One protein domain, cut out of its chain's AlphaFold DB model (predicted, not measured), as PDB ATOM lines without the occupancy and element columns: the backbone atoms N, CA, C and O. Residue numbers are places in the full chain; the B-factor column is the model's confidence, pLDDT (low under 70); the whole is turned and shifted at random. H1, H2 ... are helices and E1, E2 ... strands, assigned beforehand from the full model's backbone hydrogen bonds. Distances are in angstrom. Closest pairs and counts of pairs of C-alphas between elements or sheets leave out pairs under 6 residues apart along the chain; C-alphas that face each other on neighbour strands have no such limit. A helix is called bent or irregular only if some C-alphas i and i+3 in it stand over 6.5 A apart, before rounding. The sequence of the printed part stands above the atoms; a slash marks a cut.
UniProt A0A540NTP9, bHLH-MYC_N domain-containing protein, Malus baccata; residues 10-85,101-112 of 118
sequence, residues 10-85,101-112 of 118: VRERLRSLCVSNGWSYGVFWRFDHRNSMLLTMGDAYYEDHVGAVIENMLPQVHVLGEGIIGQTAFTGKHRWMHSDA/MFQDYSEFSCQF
ATOM      1  N   VAL A  10     154.143 153.730  81.252       93.94
ATOM      2  CA  VAL A  10     154.773 152.405  81.190       93.94
ATOM      3  C   VAL A  10     155.714 152.209  82.374       93.94
ATOM      4  O   VAL A  10     155.610 151.193  83.059       93.94
ATOM      5  N   ARG A  11     156.565 153.193  82.673       93.69
ATOM      6  CA  ARG A  11     157.508 153.132  83.794       93.69
ATOM      7  C   ARG A  11     156.806 152.974  85.138       93.69
ATOM      8  O   ARG A  11     157.207 152.129  85.933       93.69
ATOM      9  N   GLU A  12     155.727 153.719  85.385       94.75
ATOM     10  CA  GLU A  12     154.943 153.569  86.624       94.75
ATOM     11  C   GLU A  12     154.244 152.206  86.714       94.75
ATOM     12  O   GLU A  12     154.168 151.612  87.793       94.75
ATOM     13  N   ARG A  13     153.763 151.661  85.589       95.19
ATOM     14  CA  ARG A  13     153.182 150.309  85.559       95.19
ATOM     15  C   ARG A  13     154.234 149.242  85.835       95.19
ATOM     16  O   ARG A  13     153.975 148.364  86.654       95.19
ATOM     17  N   LEU A  14     155.410 149.343  85.215       93.38
ATOM     18  CA  LEU A  14     156.547 148.459  85.481       93.38
ATOM     19  C   LEU A  14     156.957 148.537  86.953       93.38
ATOM     20  O   LEU A  14     157.041 147.507  87.612       93.38
ATOM     21  N   ARG A  15     157.095 149.747  87.504       94.31
ATOM     22  CA  ARG A  15     157.379 149.962  88.928       94.31
ATOM     23  C   ARG A  15     156.353 149.282  89.825       94.31
ATOM     24  O   ARG A  15     156.729 148.542  90.728       94.31
ATOM     25  N   SER A  16     155.063 149.515  89.582       94.50
ATOM     26  CA  SER A  16     153.991 148.907  90.373       94.50
ATOM     27  C   SER A  16     154.034 147.381  90.303       94.50
ATOM     28  O   SER A  16     153.836 146.735  91.329       94.50
ATOM     29  N   LEU A  17     154.289 146.807  89.125       90.88
ATOM     30  CA  LEU A  17     154.410 145.361  88.941       90.88
ATOM     31  C   LEU A  17     155.619 144.809  89.700       90.88
ATOM     32  O   LEU A  17     155.467 143.868  90.473       90.88
ATOM     33  N   CYS A  18     156.791 145.416  89.539       91.50
ATOM     34  CA  CYS A  18     158.021 144.939  90.160       91.50
ATOM     35  C   CYS A  18     157.971 145.042  91.687       91.50
ATOM     36  O   CYS A  18     158.177 144.044  92.372       91.50
ATOM     37  N   VAL A  19     157.590 146.205  92.227       91.62
ATOM     38  CA  VAL A  19     157.510 146.428  93.680       91.62
ATOM     39  C   VAL A  19     156.476 145.511  94.339       91.62
ATOM     40  O   VAL A  19     156.721 145.003  95.428       91.62
ATOM     41  N   SER A  20     155.338 145.253  93.683       91.31
ATOM     42  CA  SER A  20     154.285 144.398  94.261       91.31
ATOM     43  C   SER A  20     154.647 142.912  94.279       91.31
ATOM     44  O   SER A  20     154.080 142.166  95.071       91.31
ATOM     45  N   ASN A  21     155.559 142.478  93.405       86.44
ATOM     46  CA  ASN A  21     155.925 141.068  93.238       86.44
ATOM     47  C   ASN A  21     157.372 140.766  93.668       86.44
ATOM     48  O   ASN A  21     157.825 139.636  93.516       86.44
ATOM     49  N   GLY A  22     158.094 141.757  94.205       87.75
ATOM     50  CA  GLY A  22     159.482 141.604  94.640       87.75
ATOM     51  C   GLY A  22     160.478 141.394  93.496       87.75
ATOM     52  O   GLY A  22     161.495 140.737  93.697       87.75
ATOM     53  N   TRP A  23     160.190 141.897  92.292       90.19
ATOM     54  CA  TRP A  23     161.117 141.805  91.159       90.19
ATOM     55  C   TRP A  23     162.094 142.981  91.151       90.19
ATOM     56  O   TRP A  23     161.672 144.134  91.247       90.19
ATOM     57  N   SER A  24     163.380 142.700  90.928       89.56
ATOM     58  CA  SER A  24     164.435 143.723  90.908       89.56
ATOM     59  C   SER A  24     164.379 144.647  89.687       89.56
ATOM     60  O   SER A  24     164.922 145.750  89.728       89.56
ATOM     61  N   TYR A  25     163.767 144.215  88.580       92.19
ATOM     62  CA  TYR A  25     163.582 145.036  87.384       92.19
ATOM     63  C   TYR A  25     162.451 144.525  86.488       92.19
ATOM     64  O   TYR A  25     161.963 143.403  86.632       92.19
ATOM     65  N   GLY A  26     162.047 145.367  85.543       92.25
ATOM     66  CA  GLY A  26     161.139 145.045  84.454       92.25
ATOM     67  C   GLY A  26     161.447 145.930  83.253       92.25
ATOM     68  O   GLY A  26     161.628 147.138  83.402       92.25
ATOM     69  N   VAL A  27     161.510 145.329  82.065       93.50
ATOM     70  CA  VAL A  27     161.812 146.021  80.806       93.50
ATOM     71  C   VAL A  27     160.627 145.897  79.860       93.50
ATOM     72  O   VAL A  27     160.076 144.813  79.669       93.50
ATOM     73  N   PHE A  28     160.256 147.011  79.239       94.19
ATOM     74  CA  PHE A  28     159.298 147.052  78.149       94.19
ATOM     75  C   PHE A  28     160.031 147.152  76.810       94.19
ATOM     76  O   PHE A  28     160.665 148.165  76.509       94.19
ATOM     77  N   TRP A  29     159.899 146.112  75.990       94.00
ATOM     78  CA  TRP A  29     160.390 146.083  74.615       94.00
ATOM     79  C   TRP A  29     159.308 146.585  73.666       94.00
ATOM     80  O   TRP A  29     158.166 146.123  73.710       94.00
ATOM     81  N   ARG A  30     159.665 147.525  72.792       94.31
ATOM     82  CA  ARG A  30     158.756 148.114  71.805       94.31
ATOM     83  C   ARG A  30     159.254 147.866  70.392       94.31
ATOM     84  O   ARG A  30     160.460 147.820  70.160       94.31
ATOM     85  N   PHE A  31     158.326 147.788  69.446       94.69
ATOM     86  CA  PHE A  31     158.667 147.783  68.029       94.69
ATOM     87  C   PHE A  31     159.361 149.083  67.632       94.69
ATOM     88  O   PHE A  31     158.943 150.175  68.039       94.69
ATOM     89  N   ASP A  32     160.416 148.963  66.832       92.62
ATOM     90  CA  ASP A  32     161.048 150.120  66.227       92.62
ATOM     91  C   ASP A  32     160.118 150.762  65.188       92.62
ATOM     92  O   ASP A  32     159.434 150.109  64.402       92.62
ATOM     93  N   HIS A  33     160.104 152.089  65.198       89.88
ATOM     94  CA  HIS A  33     159.263 152.908  64.336       89.88
ATOM     95  C   HIS A  33     159.665 152.877  62.852       89.88
ATOM     96  O   HIS A  33     158.833 153.176  61.996       89.88
ATOM     97  N   ARG A  34     160.927 152.558  62.536       92.88
ATOM     98  CA  ARG A  34     161.457 152.508  61.161       92.88
ATOM     99  C   ARG A  34     161.433 151.092  60.615       92.88
ATOM    100  O   ARG A  34     161.261 150.915  59.413       92.88
ATOM    101  N   ASN A  35     161.620 150.103  61.483       94.38
ATOM    102  CA  ASN A  35     161.593 148.698  61.118       94.38
ATOM    103  C   ASN A  35     160.742 147.886  62.102       94.38
ATOM    104  O   ASN A  35     161.186 147.551  63.198       94.38
ATOM    105  N   SER A  36     159.547 147.489  61.663       92.75
ATOM    106  CA  SER A  36     158.612 146.686  62.460       92.75
ATOM    107  C   SER A  36     159.103 145.266  62.758       92.75
ATOM    108  O   SER A  36     158.463 144.558  63.528       92.75
ATOM    109  N   MET A  37     160.211 144.832  62.152       95.44
ATOM    110  CA  MET A  37     160.861 143.563  62.485       95.44
ATOM    111  C   MET A  37     161.803 143.677  63.682       95.44
ATOM    112  O   MET A  37     162.309 142.653  64.124       95.44
ATOM    113  N   LEU A  38     162.073 144.878  64.203       95.19
ATOM    114  CA  LEU A  38     163.024 145.080  65.296       95.19
ATOM    115  C   LEU A  38     162.309 145.497  66.580       95.19
ATOM    116  O   LEU A  38     161.392 146.319  66.556       95.19
ATOM    117  N   LEU A  39     162.769 144.960  67.705       94.00
ATOM    118  CA  LEU A  39     162.379 145.363  69.047       94.00
ATOM    119  C   LEU A  39     163.554 146.047  69.743       94.00
ATOM    120  O   LEU A  39     164.680 145.553  69.719       94.00
ATOM    121  N   THR A  40     163.270 147.179  70.379       94.69
ATOM    122  CA  THR A  40     164.234 147.987  71.141       94.69
ATOM    123  C   THR A  40     163.669 148.312  72.516       94.69
ATOM    124  O   THR A  40     162.453 148.236  72.732       94.69
ATOM    125  N   MET A  41     164.536 148.662  73.466       93.44
ATOM    126  CA  MET A  41     164.088 149.052  74.797       93.44
ATOM    127  C   MET A  41     163.230 150.322  74.703       93.44
ATOM    128  O   MET A  41     163.648 151.350  74.167       93.44
ATOM    129  N   GLY A  42     161.991 150.228  75.178       93.25
ATOM    130  CA  GLY A  42     161.060 151.348  75.254       93.25
ATOM    131  C   GLY A  42     161.129 152.048  76.600       93.25
ATOM    132  O   GLY A  42     161.280 153.265  76.648       93.25
ATOM    133  N   ASP A  43     161.020 151.275  77.679       94.25
ATOM    134  CA  ASP A  43     161.107 151.779  79.049       94.25
ATOM    135  C   ASP A  43     161.579 150.674  80.000       94.25
ATOM    136  O   ASP A  43     161.508 149.487  79.665       94.25
ATOM    137  N   ALA A  44     162.033 151.054  81.188       93.06
ATOM    138  CA  ALA A  44     162.465 150.124  82.217       93.06
ATOM    139  C   ALA A  44     162.224 150.685  83.623       93.06
ATOM    140  O   ALA A  44     162.388 151.877  83.890       93.06
ATOM    141  N   TYR A  45     161.890 149.790  84.547       94.19
ATOM    142  CA  TYR A  45     162.037 150.005  85.983       94.19
ATOM    143  C   TYR A  45     163.118 149.063  86.498       94.19
ATOM    144  O   TYR A  45     163.158 147.903  86.094       94.19
ATOM    145  N   TYR A  46     163.970 149.540  87.399       93.12
ATOM    146  CA  TYR A  46     165.014 148.729  88.002       93.12
ATOM    147  C   TYR A  46     165.450 149.279  89.358       93.12
ATOM    148  O   TYR A  46     165.354 150.479  89.615       93.12
ATOM    149  N   GLU A  47     165.931 148.390  90.221       91.25
ATOM    150  CA  GLU A  47     166.631 148.742  91.453       91.25
ATOM    151  C   GLU A  47     168.095 149.113  91.182       91.25
ATOM    152  O   GLU A  47     168.708 148.635  90.228       91.25
ATOM    153  N   ASP A  48     168.695 149.919  92.061       90.19
ATOM    154  CA  ASP A  48     170.053 150.450  91.868       90.19
ATOM    155  C   ASP A  48     171.100 149.354  91.599       90.19
ATOM    156  O   ASP A  48     171.999 149.525  90.775       90.19
ATOM    157  N   HIS A  49     170.959 148.193  92.248       87.81
ATOM    158  CA  HIS A  49     171.919 147.095  92.146       87.81
ATOM    159  C   HIS A  49     171.913 146.372  90.786       87.81
ATOM    160  O   HIS A  49     172.872 145.664  90.486       87.81
ATOM    161  N   VAL A  50     170.881 146.558  89.952       87.69
ATOM    162  CA  VAL A  50     170.806 145.965  88.600       87.69
ATOM    163  C   VAL A  50     170.991 146.989  87.476       87.69
ATOM    164  O   VAL A  50     170.854 146.641  86.303       87.69
ATOM    165  N   GLY A  51     171.369 148.233  87.797       88.06
ATOM    166  CA  GLY A  51     171.572 149.295  86.804       88.06
ATOM    167  C   GLY A  51     172.541 148.906  85.680       88.06
ATOM    168  O   GLY A  51     172.209 149.061  84.508       88.06
ATOM    169  N   ALA A  52     173.677 148.287  86.016       86.94
ATOM    170  CA  ALA A  52     174.659 147.828  85.025       86.94
ATOM    171  C   ALA A  52     174.093 146.772  84.054       86.94
ATOM    172  O   ALA A  52     174.479 146.713  82.888       86.94
ATOM    173  N   VAL A  53     173.153 145.937  84.511       85.12
ATOM    174  CA  VAL A  53     172.482 144.955  83.649       85.12
ATOM    175  C   VAL A  53     171.584 145.674  82.642       85.12
ATOM    176  O   VAL A  53     171.606 145.343  81.459       85.12
ATOM    177  N   ILE A  54     170.838 146.689  83.086       88.44
ATOM    178  CA  ILE A  54     169.973 147.488  82.210       88.44
ATOM    179  C   ILE A  54     170.790 148.279  81.188       88.44
ATOM    180  O   ILE A  54     170.425 148.299  80.015       88.44
ATOM    181  N   GLU A  55     171.921 148.861  81.588       87.25
ATOM    182  CA  GLU A  55     172.841 149.549  80.671       87.25
ATOM    183  C   GLU A  55     173.358 148.615  79.566       87.25
ATOM    184  O   GLU A  55     173.434 149.019  78.406       87.25
ATOM    185  N   ASN A  56     173.624 147.347  79.894       85.81
ATOM    186  CA  ASN A  56     174.009 146.325  78.917       85.81
ATOM    187  C   ASN A  56     172.846 145.867  78.017       85.81
ATOM    188  O   ASN A  56     173.084 145.385  76.907       85.81
ATOM    189  N   MET A  57     171.595 145.983  78.477       87.06
ATOM    190  CA  MET A  57     170.400 145.671  77.681       87.06
ATOM    191  C   MET A  57     169.962 146.828  76.781       87.06
ATOM    192  O   MET A  57     169.411 146.588  75.711       87.06
ATOM    193  N   LEU A  58     170.206 148.078  77.180       88.12
ATOM    194  CA  LEU A  58     169.773 149.276  76.458       88.12
ATOM    195  C   LEU A  58     170.172 149.296  74.963       88.12
ATOM    196  O   LEU A  58     169.313 149.630  74.146       88.12
ATOM    197  N   PRO A  59     171.413 148.941  74.558       90.81
ATOM    198  CA  PRO A  59     171.789 148.939  73.145       90.81
ATOM    199  C   PRO A  59     171.320 147.689  72.382       90.81
ATOM    200  O   PRO A  59     171.558 147.608  71.175       90.81
ATOM    201  N   GLN A  60     170.706 146.704  73.048       87.12
ATOM    202  CA  GLN A  60     170.283 145.464  72.399       87.12
ATOM    203  C   GLN A  60     169.096 145.703  71.466       87.12
ATOM    204  O   GLN A  60     168.186 146.492  71.738       87.12
ATOM    205  N   VAL A  61     169.123 144.987  70.346       90.81
ATOM    206  CA  VAL A  61     168.070 144.986  69.337       90.81
ATOM    207  C   VAL A  61     167.714 143.536  69.061       90.81
ATOM    208  O   VAL A  61     168.586 142.755  68.690       90.81
ATOM    209  N   HIS A  62     166.438 143.191  69.212       89.50
ATOM    210  CA  HIS A  62     165.950 141.836  68.960       89.50
ATOM    211  C   HIS A  62     165.146 141.801  67.662       89.50
ATOM    212  O   HIS A  62     164.408 142.740  67.355       89.50
ATOM    213  N   VAL A  63     165.267 140.716  66.901       92.38
ATOM    214  CA  VAL A  63     164.509 140.511  65.662       92.38
ATOM    215  C   VAL A  63     163.213 139.767  65.981       92.38
ATOM    216  O   VAL A  63     163.206 138.800  66.735       92.38
ATOM    217  N   LEU A  64     162.091 140.211  65.417       92.62
ATOM    218  CA  LEU A  64     160.796 139.554  65.562       92.62
ATOM    219  C   LEU A  64     160.876 138.108  65.055       92.62
ATOM    220  O   LEU A  64     161.238 137.867  63.907       92.62
ATOM    221  N   GLY A  65     160.485 137.156  65.902       88.44
ATOM    222  CA  GLY A  65     160.606 135.728  65.611       88.44
ATOM    223  C   GLY A  65     161.989 135.127  65.889       88.44
ATOM    224  O   GLY A  65     162.167 133.938  65.651       88.44
ATOM    225  N   GLU A  66     162.948 135.876  66.432       85.38
ATOM    226  CA  GLU A  66     164.252 135.345  66.856       85.38
ATOM    227  C   GLU A  66     164.503 135.614  68.343       85.38
ATOM    228  O   GLU A  66     163.989 136.584  68.907       85.38
ATOM    229  N   GLY A  67     165.271 134.741  68.996       83.62
ATOM    230  CA  GLY A  67     165.506 134.832  70.433       83.62
ATOM    231  C   GLY A  67     164.223 134.677  71.258       83.62
ATOM    232  O   GLY A  67     163.098 134.541  70.755       83.62
ATOM    233  N   ILE A  68     164.356 134.775  72.579       83.56
ATOM    234  CA  ILE A  68     163.208 134.637  73.488       83.56
ATOM    235  C   ILE A  68     162.258 135.838  73.371       83.56
ATOM    236  O   ILE A  68     161.033 135.661  73.350       83.56
ATOM    237  N   ILE A  69     162.802 137.055  73.268       88.06
ATOM    238  CA  ILE A  69     162.010 138.290  73.165       88.06
ATOM    239  C   ILE A  69     161.258 138.330  71.831       88.06
ATOM    240  O   ILE A  69     160.041 138.544  71.820       88.06
ATOM    241  N   GLY A  70     161.941 138.064  70.716       89.88
ATOM    242  CA  GLY A  70     161.328 138.106  69.392       89.88
ATOM    243  C   GLY A  70     160.299 137.003  69.172       89.88
ATOM    244  O   GLY A  70     159.241 137.275  68.604       89.88
ATOM    245  N   GLN A  71     160.535 135.784  69.667       87.75
ATOM    246  CA  GLN A  71     159.546 134.697  69.610       87.75
ATOM    247  C   GLN A  71     158.303 134.984  70.463       87.75
ATOM    248  O   GLN A  71     157.175 134.716  70.038       87.75
ATOM    249  N   THR A  72     158.479 135.560  71.655       88.69
ATOM    250  CA  THR A  72     157.353 135.955  72.521       88.69
ATOM    251  C   THR A  72     156.513 137.043  71.851       88.69
ATOM    252  O   THR A  72     155.286 136.939  71.817       88.69
ATOM    253  N   ALA A  73     157.166 138.037  71.241       91.50
ATOM    254  CA  ALA A  73     156.494 139.093  70.488       91.50
ATOM    255  C   ALA A  73     155.760 138.563  69.244       91.50
ATOM    256  O   ALA A  73     154.646 138.997  68.963       91.50
ATOM    257  N   PHE A  74     156.351 137.605  68.522       91.12
ATOM    258  CA  PHE A  74     155.765 137.024  67.311       91.12
ATOM    259  C   PHE A  74     154.560 136.123  67.605       91.12
ATOM    260  O   PHE A  74     153.547 136.179  66.913       91.12
ATOM    261  N   THR A  75     154.659 135.285  68.638       91.94
ATOM    262  CA  THR A  75     153.626 134.283  68.950       91.94
ATOM    263  C   THR A  75     152.528 134.796  69.878       91.94
ATOM    264  O   THR A  75     151.464 134.182  69.951       91.94
ATOM    265  N   GLY A  76     152.790 135.867  70.638       88.94
ATOM    266  CA  GLY A  76     151.896 136.371  71.682       88.94
ATOM    267  C   GLY A  76     151.754 135.441  72.896       88.94
ATOM    268  O   GLY A  76     150.888 135.665  73.743       88.94
ATOM    269  N   LYS A  77     152.570 134.383  72.996       85.44
ATOM    270  CA  LYS A  77     152.531 133.417  74.104       85.44
ATOM    271  C   LYS A  77     153.501 133.832  75.204       85.44
ATOM    272  O   LYS A  77     154.695 133.944  74.954       85.44
ATOM    273  N   HIS A  78     153.003 133.995  76.431       83.44
ATOM    274  CA  HIS A  78     153.851 134.280  77.588       83.44
ATOM    275  C   HIS A  78     154.745 133.081  77.939       83.44
ATOM    276  O   HIS A  78     154.329 131.925  77.825       83.44
ATOM    277  N   ARG A  79     155.967 133.356  78.402       78.88
ATOM    278  CA  ARG A  79     156.936 132.340  78.826       78.88
ATOM    279  C   ARG A  79     157.575 132.751  80.148       78.88
ATOM    280  O   ARG A  79     157.972 133.900  80.304       78.88
ATOM    281  N   TRP A  80     157.691 131.794  81.062       82.75
ATOM    282  CA  TRP A  80     158.398 131.927  82.335       82.75
ATOM    283  C   TRP A  80     159.627 131.020  82.322       82.75
ATOM    284  O   TRP A  80     159.572 129.926  81.759       82.75
ATOM    285  N   MET A  81     160.728 131.473  82.914       76.38
ATOM    286  CA  MET A  81     161.989 130.732  82.994       76.38
ATOM    287  C   MET A  81     162.525 130.812  84.425       76.38
ATOM    288  O   MET A  81     162.381 131.845  85.070       76.38
ATOM    289  N   HIS A  82     163.136 129.729  84.901       72.06
ATOM    290  CA  HIS A  82     163.723 129.608  86.239       72.06
ATOM    291  C   HIS A  82     165.160 129.083  86.114       72.06
ATOM    292  O   HIS A  82     165.440 128.309  85.196       72.06
ATOM    293  N   SER A  83     166.070 129.492  87.005       60.53
ATOM    294  CA  SER A  83     167.502 129.179  86.876       60.53
ATOM    295  C   SER A  83     167.880 127.741  87.245       60.53
ATOM    296  O   SER A  83     168.909 127.251  86.786       60.53
ATOM    297  N   ASP A  84     167.075 127.036  88.044       53.53
ATOM    298  CA  ASP A  84     167.447 125.703  88.541       53.53
ATOM    299  C   ASP A  84     167.121 124.577  87.547       53.53
ATOM    300  O   ASP A  84     166.259 123.731  87.788       53.53
ATOM    301  N   ALA A  85     167.856 124.521  86.439       50.00
ATOM    302  CA  ALA A  85     168.013 123.291  85.668       50.00
ATOM    303  C   ALA A  85     169.264 122.552  86.177       50.00
ATOM    304  O   ALA A  85     170.387 122.804  85.744       50.00
ATOM    305  N   MET A 101     164.399 121.190  69.714       39.12
ATOM    306  CA  MET A 101     163.861 121.844  70.913       39.12
ATOM    307  C   MET A 101     164.855 122.532  71.875       39.12
ATOM    308  O   MET A 101     165.410 121.938  72.792       39.12
ATOM    309  N   PHE A 102     164.878 123.867  71.755       46.09
ATOM    310  CA  PHE A 102     165.341 124.861  72.738       46.09
ATOM    311  C   PHE A 102     166.859 125.067  72.884       46.09
ATOM    312  O   PHE A 102     167.390 125.067  73.991       46.09
ATOM    313  N   GLN A 103     167.548 125.376  71.783       39.19
ATOM    314  CA  GLN A 103     168.884 125.995  71.822       39.19
ATOM    315  C   GLN A 103     168.833 127.532  71.746       39.19
ATOM    316  O   GLN A 103     169.471 128.132  70.892       39.19
ATOM    317  N   ASP A 104     168.075 128.187  72.629       46.50
ATOM    318  CA  ASP A 104     167.912 129.655  72.577       46.50
ATOM    319  C   ASP A 104     168.094 130.329  73.950       46.50
ATOM    320  O   ASP A 104     167.575 131.405  74.227       46.50
ATOM    321  N   TYR A 105     168.810 129.661  74.860       47.41
ATOM    322  CA  TYR A 105     169.090 130.164  76.213       47.41
ATOM    323  C   TYR A 105     170.427 130.915  76.321       47.41
ATOM    324  O   TYR A 105     170.740 131.470  77.377       47.41
ATOM    325  N   SER A 106     171.234 130.946  75.254       49.41
ATOM    326  CA  SER A 106     172.550 131.595  75.269       49.41
ATOM    327  C   SER A 106     172.443 133.110  75.484       49.41
ATOM    328  O   SER A 106     173.259 133.664  76.222       49.41
ATOM    329  N   GLU A 107     171.394 133.749  74.947       48.06
ATOM    330  CA  GLU A 107     171.166 135.202  75.005       48.06
ATOM    331  C   GLU A 107     171.011 135.734  76.449       48.06
ATOM    332  O   GLU A 107     171.419 136.856  76.747       48.06
ATOM    333  N   PHE A 108     170.525 134.910  77.387       52.88
ATOM    334  CA  PHE A 108     170.290 135.305  78.788       52.88
ATOM    335  C   PHE A 108     171.264 134.684  79.798       52.88
ATOM    336  O   PHE A 108     171.228 135.035  80.981       52.88
ATOM    337  N   SER A 109     172.178 133.813  79.361       47.94
ATOM    338  CA  SER A 109     173.163 133.165  80.246       47.94
ATOM    339  C   SER A 109     174.007 134.174  81.050       47.94
ATOM    340  O   SER A 109     174.291 133.962  82.235       47.94
ATOM    341  N   CYS A 110     174.323 135.329  80.457       47.56
ATOM    342  CA  CYS A 110     175.056 136.413  81.116       47.56
ATOM    343  C   CYS A 110     174.250 137.114  82.226       47.56
ATOM    344  O   CYS A 110     174.846 137.632  83.172       47.56
ATOM    345  N   GLN A 111     172.913 137.117  82.158       46.28
ATOM    346  CA  GLN A 111     172.072 137.780  83.165       46.28
ATOM    347  C   GLN A 111     171.987 136.958  84.456       46.28
ATOM    348  O   GLN A 111     172.144 137.505  85.546       46.28
ATOM    349  N   PHE A 112     171.865 135.632  84.338       47.72
ATOM    350  CA  PHE A 112     171.917 134.715  85.485       47.72
ATOM    351  C   PHE A 112     173.314 134.665  86.123       47.72
ATOM    352  O   PHE A 112     173.447 134.609  87.344       47.72
TER     353      PHE A 112
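Overview. This is residues 10 to 85 and 101 to 112 of the 118 residues of the protein "bHLH-MYC_N domain-containing protein" of Malus baccata (UniProt A0A540NTP9). A long hairpin of two strands, E1 and E2, is gripped at one end between two helices, H1 on one side and H2 on the other; at its other end the short strand E3 adds to E2, and H3 packs there. H4 lies off the sheet, close to H2 and H3. The 88 printed residues hold four named helices and three named strands in the order H1 E1 E2 H2 E3 H3 H4; the sheet runs E1 E2 E3, antiparallel, and the class is mixed, helices and strands. The whole is compact, with a radius of gyration of the C-alphas of 13.5 A and spans of 36 by 30 by 24 A.

Arrangement. H1, residues 10 to 21, is on the sheet of E1, residues 25 to 31, E2, residues 38 to 46, and E3, residues 61 to 63. It lies over E1 and E2 at a height of 7.7 A, slantwise to the strands, at 53 degrees to E2 on the local plane; its closest C-alphas to E2 are those of Arg 15 and Tyr 45, 5.5 A apart. E1 and E2 form an antiparallel hairpin at 156 degrees, with N 28 and O 43 at 2.8 A and N 40 and O 30 at 2.9 A, within hydrogen-bond range. E2 bends by 53 degrees at residue 43. H2, residues 48 to 57, lies over E2 and along the strands, at 5 degrees to E2 on the local plane and a height of 8.7 A; the closest C-alphas are those of Met 41 and Met 57, 7.7 A. E3 is antiparallel to E2 at 132 degrees, with N 39 and O 62 at 2.8 A. H3, residues 67 to 75, lies over E2 and E3, slantwise to the strands, at a height of 9.2 A; the C-alphas of Val 63 and Gly 70, its closest to E3, are 5.5 A apart. H2 and H3 are on the same face, an arrangement of two layers, helices on one face of a sheet. H4, residues 106 to 112, is not on the sheet; it is close to but not clearly touching H2, with the closest C-alphas, those of Val 53 and Gln 111, 7.2 A apart, at a shallow tilt of 13 degrees, opposite ways. Every O i to N i+4 pair is within hydrogen-bond range in H1 and H3, but 4 of 6 in H2 and 1 of 3 in H4, where 2 of 4 O i to N i+3 pairs are.

Along the chain. H1 is 16.6 A long from C-alpha 10 at (154.773, 152.405, 81.190). E1 is 20.2 A, E2 23.1 A and H2 15.0 A long. H2 and H4 are irregular: C-alphas 49 and 52 are 7.7 A apart, C-alphas 107 and 110 7.3 A. H4 ends at C-alpha 112, (171.917, 134.715, 85.485).

Size, cuts and confidence. The C-alphas farthest apart, of Arg 34 and Asp 84, are 38.8 A apart. Residues 86 to 100 are not printed; C-alphas 85 and 101 are 15.4 A apart across this cut, which lies in the link from H3 to H4. Of the links printed whole, none is long. The mean pLDDT of the printed part is 82.9; residues 83 to 85 and 101 to 112 are under 70.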